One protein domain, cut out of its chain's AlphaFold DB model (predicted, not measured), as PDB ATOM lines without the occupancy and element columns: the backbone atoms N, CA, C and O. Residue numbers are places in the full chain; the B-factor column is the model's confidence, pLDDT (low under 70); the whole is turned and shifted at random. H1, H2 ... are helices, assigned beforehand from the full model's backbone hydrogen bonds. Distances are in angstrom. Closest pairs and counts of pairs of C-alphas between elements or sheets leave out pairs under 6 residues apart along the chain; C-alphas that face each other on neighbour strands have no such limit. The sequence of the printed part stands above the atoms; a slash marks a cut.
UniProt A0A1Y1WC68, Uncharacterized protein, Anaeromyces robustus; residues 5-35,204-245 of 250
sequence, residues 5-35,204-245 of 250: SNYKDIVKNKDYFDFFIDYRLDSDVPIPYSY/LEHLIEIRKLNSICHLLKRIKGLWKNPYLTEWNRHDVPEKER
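Overview. This is residues 5 to 35 and 204 to 245 of the 250 residues of an uncharacterized protein of Anaeromyces robustus (UniProt A0A1Y1WC68). With little regular structure, this domain is mostly loop: H2 and H3 make a corner at one end, H1 is at the other, and the loop of residues 18 to 31 runs through the middle. Residues 12 to 17 stick out. The 73 printed residues include three named helices, H1, H2, H3 in chain order, holding 22 residues, and no named strand: all helix, compact, radius of gyration of the C-alphas 12.3 A, spans 31 by 27 by 24 A.

Arrangement. Start at H3, residues 215 to 223; it and H2, residues 204 to 211, meet only through their tight link of 3 residues. H1, residues 8 to 12, is apart from both. Residues 21 to 22 pair with 29 to 30, parallel. In H1, H2 and H3 every O i to N i+4 pair is within hydrogen-bond range.

Along the chain. Find C-alpha 215 at (122.510, 117.132, 127.757); H3 runs 12.2 A to C-alpha 223 at (111.590, 112.043, 129.682). H2 spans 10.7 A, H1 6.2 A from C-alpha 8 at (131.414, 96.953, 125.402).

Size, cuts and confidence. Look for the cut: residues 36 to 203 are not printed, and C-alphas 35 and 204 are 10.6 A apart. The farthest C-alphas, of Tyr 16 and Glu 205, are 32.8 A apart. Residues 236 to 238 have pLDDT under 70.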
ATOM      1  N   SER A   5     133.148 101.690 121.197       85.12
ATOM      2  CA  SER A   5     133.981 100.485 121.084       85.12
ATOM      3  C   SER A   5     134.854 100.209 122.316       85.12
ATOM      4  O   SER A   5     135.178  99.048 122.588       85.12
ATOM      5  N   ASN A   6     135.172 101.235 123.113       85.06
ATOM      6  CA  ASN A   6     135.912 101.092 124.370       85.06
ATOM      7  C   ASN A   6     135.021 100.697 125.567       85.06
ATOM      8  O   ASN A   6     135.540 100.354 126.629       85.06
ATOM      9  N   TYR A   7     133.692 100.682 125.405       85.88
ATOM     10  CA  TYR A   7     132.715 100.416 126.467       85.88
ATOM     11  C   TYR A   7     131.718  99.316 126.087       85.88
ATOM     12  O   TYR A   7     130.500  99.513 126.078       85.88
ATOM     13  N   LYS A   8     132.229  98.113 125.816       82.12
ATOM     14  CA  LYS A   8     131.414  96.953 125.402       82.12
ATOM     15  C   LYS A   8     130.266  96.632 126.364       82.12
ATOM     16  O   LYS A   8     129.194  96.231 125.917       82.12
ATOM     17  N   ASP A   9     130.465  96.841 127.664       85.12
ATOM     18  CA  ASP A   9     129.440  96.578 128.677       85.12
ATOM     19  C   ASP A   9     128.249  97.535 128.581       85.12
ATOM     20  O   ASP A   9     127.124  97.122 128.846       85.12
ATOM     21  N   ILE A  10     128.460  98.785 128.156       79.44
ATOM     22  CA  ILE A  10     127.367  99.745 127.953       79.44
ATOM     23  C   ILE A  10     126.470  99.271 126.804       79.44
ATOM     24  O   ILE A  10     125.250  99.262 126.936       79.44
ATOM     25  N   VAL A  11     127.071  98.803 125.706       77.25
ATOM     26  CA  VAL A  11     126.326  98.272 124.554       77.25
ATOM     27  C   VAL A  11     125.599  96.979 124.915       77.25
ATOM     28  O   VAL A  11     124.428  96.819 124.586       77.25
ATOM     29  N   LYS A  12     126.272  96.061 125.618       81.75
ATOM     30  CA  LYS A  12     125.694  94.771 126.022       81.75
ATOM     31  C   LYS A  12     124.498  94.932 126.959       81.75
ATOM     32  O   LYS A  12     123.571  94.135 126.899       81.75
ATOM     33  N   ASN A  13     124.538  95.934 127.833       82.06
ATOM     34  CA  ASN A  13     123.499  96.179 128.826       82.06
ATOM     35  C   ASN A  13     122.496  97.257 128.389       82.06
ATOM     36  O   ASN A  13     121.736  97.733 129.225       82.06
ATOM     37  N   LYS A  14     122.482  97.646 127.106       78.38
ATOM     38  CA  LYS A  14     121.619  98.715 126.579       78.38
ATOM     39  C   LYS A  14     120.140  98.503 126.924       78.38
ATOM     40  O   LYS A  14     119.481  99.458 127.311       78.38
ATOM     41  N   ASP A  15     119.667  97.258 126.890       80.50
ATOM     42  CA  ASP A  15     118.267  96.895 127.165       80.50
ATOM     43  C   ASP A  15     117.844  97.069 128.638       80.50
ATOM     44  O   ASP A  15     116.662  96.974 128.957       80.50
ATOM     45  N   TYR A  16     118.789  97.323 129.552       85.50
ATOM     46  CA  TYR A  16     118.491  97.633 130.955       85.50
ATOM     47  C   TYR A  16     118.242  99.125 131.211       85.50
ATOM     48  O   TYR A  16     117.924  99.495 132.342       85.50
ATOM     49  N   PHE A  17     118.415  99.985 130.204       85.12
ATOM     50  CA  PHE A  17     118.285 101.432 130.342       85.12
ATOM     51  C   PHE A  17     117.127 101.965 129.498       85.12
ATOM     52  O   PHE A  17     116.994 101.622 128.328       85.12
ATOM     53  N   ASP A  18     116.334 102.870 130.077       86.12
ATOM     54  CA  ASP A  18     115.215 103.512 129.373       86.12
ATOM     55  C   ASP A  18     115.672 104.531 128.318       86.12
ATOM     56  O   ASP A  18     114.968 104.776 127.341       86.12
ATOM     57  N   PHE A  19     116.835 105.160 128.533       87.94
ATOM     58  CA  PHE A  19     117.370 106.203 127.659       87.94
ATOM     59  C   PHE A  19     118.867 106.038 127.437       87.94
ATOM     60  O   PHE A  19     119.635 105.859 128.386       87.94
ATOM     61  N   PHE A  20     119.283 106.202 126.184       87.31
ATOM     62  CA  PHE A  20     120.684 106.200 125.792       87.31
ATOM     63  C   PHE A  20     121.176 107.614 125.469       87.31
ATOM     64  O   PHE A  20     120.589 108.324 124.651       87.31
ATOM     65  N   ILE A  21     122.273 108.017 126.107       90.06
ATOM     66  CA  ILE A  21     122.908 109.325 125.922       90.06
ATOM     67  C   ILE A  21     124.323 109.081 125.408       90.06
ATOM     68  O   ILE A  21     125.150 108.543 126.141       90.06
ATOM     69  N   ASP A  22     124.595 109.458 124.161       89.81
ATOM     70  CA  ASP A  22     125.867 109.147 123.500       89.81
ATOM     71  C   ASP A  22     126.190 110.165 122.397       89.81
ATOM     72  O   ASP A  22     125.357 110.996 122.049       89.81
ATOM     73  N   TYR A  23     127.400 110.142 121.840       92.56
ATOM     74  CA  TYR A  23     127.764 110.984 120.694       92.56
ATOM     75  C   TYR A  23     127.037 110.558 119.416       92.56
ATOM     76  O   TYR A  23     126.884 111.363 118.498       92.56
ATOM     77  N   ARG A  24     126.580 109.302 119.365       90.69
ATOM     78  CA  ARG A  24     125.851 108.751 118.230       90.69
ATOM     79  C   ARG A  24     124.563 109.513 117.978       90.69
ATOM     80  O   ARG A  24     123.784 109.778 118.900       90.69
ATOM     81  N   LEU A  25     124.317 109.802 116.707       91.06
ATOM     82  CA  LEU A  25     123.169 110.595 116.276       91.06
ATOM     83  C   LEU A  25     121.863 109.800 116.355       91.06
ATOM     84  O   LEU A  25     120.791 110.391 116.348       91.06
ATOM     85  N   ASP A  26     121.948 108.482 116.536       87.81
ATOM     86  CA  ASP A  26     120.818 107.581 116.773       87.81
ATOM     87  C   ASP A  26     120.529 107.286 118.261       87.81
ATOM     88  O   ASP A  26     119.756 106.373 118.568       87.81
ATOM     89  N   SER A  27     121.137 108.037 119.184       89.44
ATOM     90  CA  SER A  27     120.828 107.967 120.617       89.44
ATOM     91  C   SER A  27     119.528 108.714 120.971       89.44
ATOM     92  O   SER A  27     119.062 109.564 120.205       89.44
ATOM     93  N   ASP A  28     118.915 108.430 122.131       89.38
ATOM     94  CA  ASP A  28     117.749 109.202 122.597       89.38
ATOM     95  C   ASP A  28     118.106 110.668 122.842       89.38
ATOM     96  O   ASP A  28     117.284 111.559 122.611       89.38
ATOM     97  N   VAL A  29     119.326 110.906 123.334       92.19
ATOM     98  CA  VAL A  29     119.901 112.231 123.566       92.19
ATOM     99  C   VAL A  29     121.326 112.273 122.992       92.19
ATOM    100  O   VAL A  29     122.276 111.923 123.698       92.19
ATOM    101  N   PRO A  30     121.495 112.724 121.738       92.00
ATOM    102  CA  PRO A  30     122.796 112.867 121.108       92.00
ATOM    103  C   PRO A  30     123.600 114.015 121.720       92.00
ATOM    104  O   PRO A  30     123.114 115.129 121.928       92.00
ATOM    105  N   ILE A  31     124.875 113.744 121.980       93.31
ATOM    106  CA  ILE A  31     125.877 114.702 122.449       93.31
ATOM    107  C   ILE A  31     127.085 114.649 121.495       93.31
ATOM    108  O   ILE A  31     128.170 114.211 121.893       93.31
ATOM    109  N   PRO A  32     126.930 115.078 120.229       94.12
ATOM    110  CA  PRO A  32     128.069 115.238 119.336       94.12
ATOM    111  C   PRO A  32     129.058 116.278 119.884       94.12
ATOM    112  O   PRO A  32     128.711 117.166 120.673       94.12
ATOM    113  N   TYR A  33     130.309 116.195 119.436       94.81
ATOM    114  CA  TYR A  33     131.371 117.126 119.833       94.81
ATOM    115  C   TYR A  33     131.324 118.471 119.098       94.81
ATOM    116  O   TYR A  33     132.228 119.281 119.267       94.81
ATOM    117  N   SER A  34     130.277 118.742 118.320       92.50
ATOM    118  CA  SER A  34     129.999 120.024 117.662       92.50
ATOM    119  C   SER A  34     129.552 121.089 118.674       92.50
ATOM    120  O   SER A  34     128.432 121.598 118.631       92.50
ATOM    121  N   TYR A  35     130.397 121.376 119.664       90.25
ATOM    122  CA  TYR A  35     130.071 122.292 120.750       90.25
ATOM    123  C   TYR A  35     129.740 123.696 120.235       90.25
ATOM    124  O   TYR A  35     130.414 124.230 119.359       90.25
ATOM    125  N   LEU A 204     125.724 120.057 109.801       94.94
ATOM    126  CA  LEU A 204     126.527 120.642 110.875       94.94
ATOM    127  C   LEU A 204     125.752 121.731 111.632       94.94
ATOM    128  O   LEU A 204     125.871 121.820 112.853       94.94
ATOM    129  N   GLU A 205     124.922 122.521 110.948       94.19
ATOM    130  CA  GLU A 205     124.038 123.503 111.596       94.19
ATOM    131  C   GLU A 205     123.079 122.828 112.587       94.19
ATOM    132  O   GLU A 205     122.971 123.247 113.743       94.19
ATOM    133  N   HIS A 206     122.459 121.727 112.169       92.69
ATOM    134  CA  HIS A 206     121.615 120.876 113.002       92.69
ATOM    135  C   HIS A 206     122.355 120.308 114.222       92.69
ATOM    136  O   HIS A 206     121.844 120.349 115.349       92.69
ATOM    137  N   LEU A 207     123.589 119.834 114.033       93.62
ATOM    138  CA  LEU A 207     124.428 119.335 115.123       93.62
ATOM    139  C   LEU A 207     124.790 120.431 116.129       93.62
ATOM    140  O   LEU A 207     124.779 120.185 117.337       93.62
ATOM    141  N   ILE A 208     125.095 121.643 115.666       93.69
ATOM    142  CA  ILE A 208     125.371 122.791 116.541       93.69
ATOM    143  C   ILE A 208     124.109 123.185 117.318       93.69
ATOM    144  O   ILE A 208     124.195 123.457 118.518       93.69
ATOM    145  N   GLU A 209     122.937 123.174 116.675       91.00
ATOM    146  CA  GLU A 209     121.655 123.492 117.316       91.00
ATOM    147  C   GLU A 209     121.344 122.534 118.471       91.00
ATOM    148  O   GLU A 209     121.048 122.984 119.581       91.00
ATOM    149  N   ILE A 210     121.512 121.221 118.264       89.19
ATOM    150  CA  ILE A 210     121.367 120.213 119.328       89.19
ATOM    151  C   ILE A 210     122.306 120.507 120.508       89.19
ATOM    152  O   ILE A 210     121.962 120.266 121.664       89.19
ATOM    153  N   ARG A 211     123.502 121.049 120.261       90.94
ATOM    154  CA  ARG A 211     124.484 121.327 121.321       90.94
ATOM    155  C   ARG A 211     124.278 122.658 122.039       90.94
ATOM    156  O   ARG A 211     124.970 122.889 123.032       90.94
ATOM    157  N   LYS A 212     123.319 123.497 121.629       90.00
ATOM    158  CA  LYS A 212     122.978 124.739 122.354       90.00
ATOM    159  C   LYS A 212     122.366 124.482 123.727       90.00
ATOM    160  O   LYS A 212     122.452 125.336 124.608       90.00
ATOM    161  N   LEU A 213     121.744 123.322 123.924       88.12
ATOM    162  CA  LEU A 213     121.153 122.938 125.197       88.12
ATOM    163  C   LEU A 213     122.004 121.859 125.881       88.12
ATOM    164  O   LEU A 213     122.532 120.939 125.259       88.12
ATOM    165  N   ASN A 214     122.140 121.963 127.205       89.00
ATOM    166  CA  ASN A 214     122.864 120.969 127.992       89.00
ATOM    167  C   ASN A 214     122.192 119.582 127.885       89.00
ATOM    168  O   ASN A 214     120.964 119.475 127.842       89.00
ATOM    169  N   SER A 215     122.991 118.512 127.897       89.75
ATOM    170  CA  SER A 215     122.510 117.132 127.757       89.75
ATOM    171  C   SER A 215     121.498 116.716 128.825       89.75
ATOM    172  O   SER A 215     120.540 116.015 128.510       89.75
ATOM    173  N   ILE A 216     121.644 117.192 130.064       92.25
ATOM    174  CA  ILE A 216     120.680 116.930 131.142       92.25
ATOM    175  C   ILE A 216     119.333 117.579 130.812       92.25
ATOM    176  O   ILE A 216     118.281 116.974 131.006       92.25
ATOM    177  N   CYS A 217     119.339 118.794 130.263       92.12
ATOM    178  CA  CYS A 217     118.108 119.457 129.848       92.12
ATOM    179  C   CYS A 217     117.440 118.735 128.667       92.12
ATOM    180  O   CYS A 217     116.215 118.605 128.664       92.12
ATOM    181  N   HIS A 218     118.214 118.231 127.700       91.62
ATOM    182  CA  HIS A 218     117.678 117.375 126.635       91.62
ATOM    183  C   HIS A 218     117.052 116.096 127.190       91.62
ATOM    184  O   HIS A 218     115.924 115.768 126.822       91.62
ATOM    185  N   LEU A 219     117.729 115.425 128.125       92.75
ATOM    186  CA  LEU A 219     117.207 114.238 128.792       92.75
ATOM    187  C   LEU A 219     115.888 114.525 129.514       92.75
ATOM    188  O   LEU A 219     114.921 113.793 129.336       92.75
ATOM    189  N   LEU A 220     115.804 115.617 130.278       94.06
ATOM    190  CA  LEU A 220     114.565 115.997 130.961       94.06
ATOM    191  C   LEU A 220     113.424 116.264 129.972       94.06
ATOM    192  O   LEU A 220     112.301 115.813 130.200       94.06
ATOM    193  N   LYS A 221     113.694 116.953 128.854       92.88
ATOM    194  CA  LYS A 221     112.695 117.156 127.795       92.88
ATOM    195  C   LYS A 221     112.262 115.832 127.163       92.88
ATOM    196  O   LYS A 221     111.067 115.645 126.945       92.88
ATOM    197  N   ARG A 222     113.202 114.911 126.924       90.50
ATOM    198  CA  ARG A 222     112.938 113.568 126.390       90.50
ATOM    199  C   ARG A 222     112.057 112.748 127.335       90.50
ATOM    200  O   ARG A 222     111.025 112.253 126.898       90.50
ATOM    201  N   ILE A 223     112.386 112.708 128.630       92.06
ATOM    202  CA  ILE A 223     111.590 112.043 129.682       92.06
ATOM    203  C   ILE A 223     110.165 112.611 129.749       92.06
ATOM    204  O   ILE A 223     109.204 111.878 129.961       92.06
ATOM    205  N   LYS A 224     110.003 113.927 129.564       93.44
ATOM    206  CA  LYS A 224     108.689 114.590 129.561       93.44
ATOM    207  C   LYS A 224     107.938 114.479 128.227       93.44
ATOM    208  O   LYS A 224     106.850 115.038 128.121       93.44
ATOM    209  N   GLY A 225     108.503 113.816 127.214       89.50
ATOM    210  CA  GLY A 225     107.918 113.731 125.873       89.50
ATOM    211  C   GLY A 225     107.876 115.064 125.115       89.50
ATOM    212  O   GLY A 225     107.190 115.167 124.105       89.50
ATOM    213  N   LEU A 226     108.599 116.084 125.588       91.62
ATOM    214  CA  LEU A 226     108.632 117.435 125.008       91.62
ATOM    215  C   LEU A 226     109.622 117.564 123.850       91.62
ATOM    216  O   LEU A 226     109.638 118.577 123.156       91.62
ATOM    217  N   TRP A 227     110.502 116.581 123.690       89.69
ATOM    218  CA  TRP A 227     111.504 116.563 122.641       89.69
ATOM    219  C   TRP A 227     111.810 115.123 122.241       89.69
ATOM    220  O   TRP A 227     111.937 114.240 123.095       89.69
ATOM    221  N   LYS A 228     111.933 114.900 120.937       87.81
ATOM    222  CA  LYS A 228     112.473 113.679 120.347       87.81
ATOM    223  C   LYS A 228     113.669 114.088 119.502       87.81
ATOM    224  O   LYS A 228     113.624 115.146 118.881       87.81
ATOM    225  N   ASN A 229     114.720 113.276 119.512       87.19
ATOM    226  CA  ASN A 229     115.889 113.512 118.678       87.19
ATOM    227  C   ASN A 229     115.465 113.577 117.196       87.19
ATOM    228  O   ASN A 229     114.991 112.560 116.685       87.19
ATOM    229  N   PRO A 230     115.638 114.722 116.503       86.38
ATOM    230  CA  PRO A 230     115.207 114.869 115.118       86.38
ATOM    231  C   PRO A 230     115.889 113.891 114.156       86.38
ATOM    232  O   PRO A 230     115.265 113.496 113.179       86.38
ATOM    233  N   TYR A 231     117.101 113.403 114.449       83.25
ATOM    234  CA  TYR A 231     117.746 112.340 113.657       83.25
ATOM    235  C   TYR A 231     116.993 111.001 113.681       83.25
ATOM    236  O   TYR A 231     117.226 110.139 112.835       83.25
ATOM    237  N   LEU A 232     116.069 110.818 114.629       76.25
ATOM    238  CA  LEU A 232     115.195 109.648 114.696       76.25
ATOM    239  C   LEU A 232     113.851 109.863 113.984       76.25
ATOM    240  O   LEU A 232     113.165 108.878 113.719       76.25
ATOM    241  N   THR A 233     113.456 111.108 113.694       73.25
ATOM    242  CA  THR A 233     112.076 111.439 113.285       73.25
ATOM    243  C   THR A 233     111.955 112.285 112.020       73.25
ATOM    244  O   THR A 233     111.011 112.089 111.262       73.25
ATOM    245  N   GLU A 234     112.861 113.235 111.797       74.88
ATOM    246  CA  GLU A 234     112.730 114.298 110.788       74.88
ATOM    247  C   GLU A 234     113.976 114.401 109.897       74.88
ATOM    248  O   GLU A 234     113.867 114.425 108.672       74.88
ATOM    249  N   TRP A 235     115.168 114.393 110.493       72.88
ATOM    250  CA  TRP A 235     116.448 114.409 109.784       72.88
ATOM    251  C   TRP A 235     116.801 112.974 109.383       72.88
ATOM    252  O   TRP A 235     117.519 112.264 110.086       72.88
ATOM    253  N   ASN A 236     116.172 112.505 108.304       62.44
ATOM    254  CA  ASN A 236     116.087 111.087 107.961       62.44
ATOM    255  C   ASN A 236     117.455 110.452 107.643       62.44
ATOM    256  O   ASN A 236     117.974 110.548 106.532       62.44
ATOM    257  N   ARG A 237     118.018 109.754 108.636       64.06
ATOM    258  CA  ARG A 237     119.227 108.925 108.543       64.06
ATOM    259  C   ARG A 237     118.865 107.514 108.072       64.06
ATOM    260  O   ARG A 237     118.432 106.663 108.855       64.06
ATOM    261  N   HIS A 238     119.004 107.262 106.772       66.62
ATOM    262  CA  HIS A 238     118.699 105.965 106.150       66.62
ATOM    263  C   HIS A 238     119.797 104.902 106.333       66.62
ATOM    264  O   HIS A 238     119.591 103.738 106.005       66.62
ATOM    265  N   ASP A 239     120.954 105.292 106.862       71.56
ATOM    266  CA  ASP A 239     122.134 104.452 107.076       71.56
ATOM    267  C   ASP A 239     122.050 103.574 108.339       71.56
ATOM    268  O   ASP A 239     122.885 102.688 108.528       71.56
ATOM    269  N   VAL A 240     121.042 103.787 109.196       71.31
ATOM    270  CA  VAL A 240     120.829 103.007 110.425       71.31
ATOM    271  C   VAL A 240     119.470 102.299 110.410       71.31
ATOM    272  O   VAL A 240     118.437 102.982 110.454       71.31
ATOM    273  N   PRO A 241     119.438 100.949 110.427       71.88
ATOM    274  CA  PRO A 241     118.201 100.190 110.572       71.88
ATOM    275  C   PRO A 241     117.451 100.572 111.848       71.88
ATOM    276  O   PRO A 241     118.061 100.744 112.900       71.88
ATOM    277  N   GLU A 242     116.122 100.622 111.786       71.06
ATOM    278  CA  GLU A 242     115.271 101.023 112.917       71.06
ATOM    279  C   GLU A 242     115.562 100.227 114.199       71.06
ATOM    280  O   GLU A 242     115.710 100.810 115.267       71.06
ATOM    281  N   LYS A 243     115.789  98.914 114.068       71.94
ATOM    282  CA  LYS A 243     116.142  98.001 115.171       71.94
ATOM    283  C   LYS A 243     117.480  98.299 115.870       71.94
ATOM    284  O   LYS A 243     117.730  97.764 116.943       71.94
ATOM    285  N   GLU A 244     118.375  99.064 115.243       72.38
ATOM    286  CA  GLU A 244     119.689  99.416 115.806       72.38
ATOM    287  C   GLU A 244     119.687 100.788 116.486       72.38
ATOM    288  O   GLU A 244     120.573 101.079 117.301       72.38
ATOM    289  N   ARG A 245     118.688 101.624 116.179       75.56
ATOM    290  CA  ARG A 245     118.525 102.946 116.786       75.56
ATOM    291  C   ARG A 245     118.284 102.771 118.281       75.56
ATOM    292  O   ARG A 245     117.625 101.827 118.708       75.56
TER     293      ARG A 245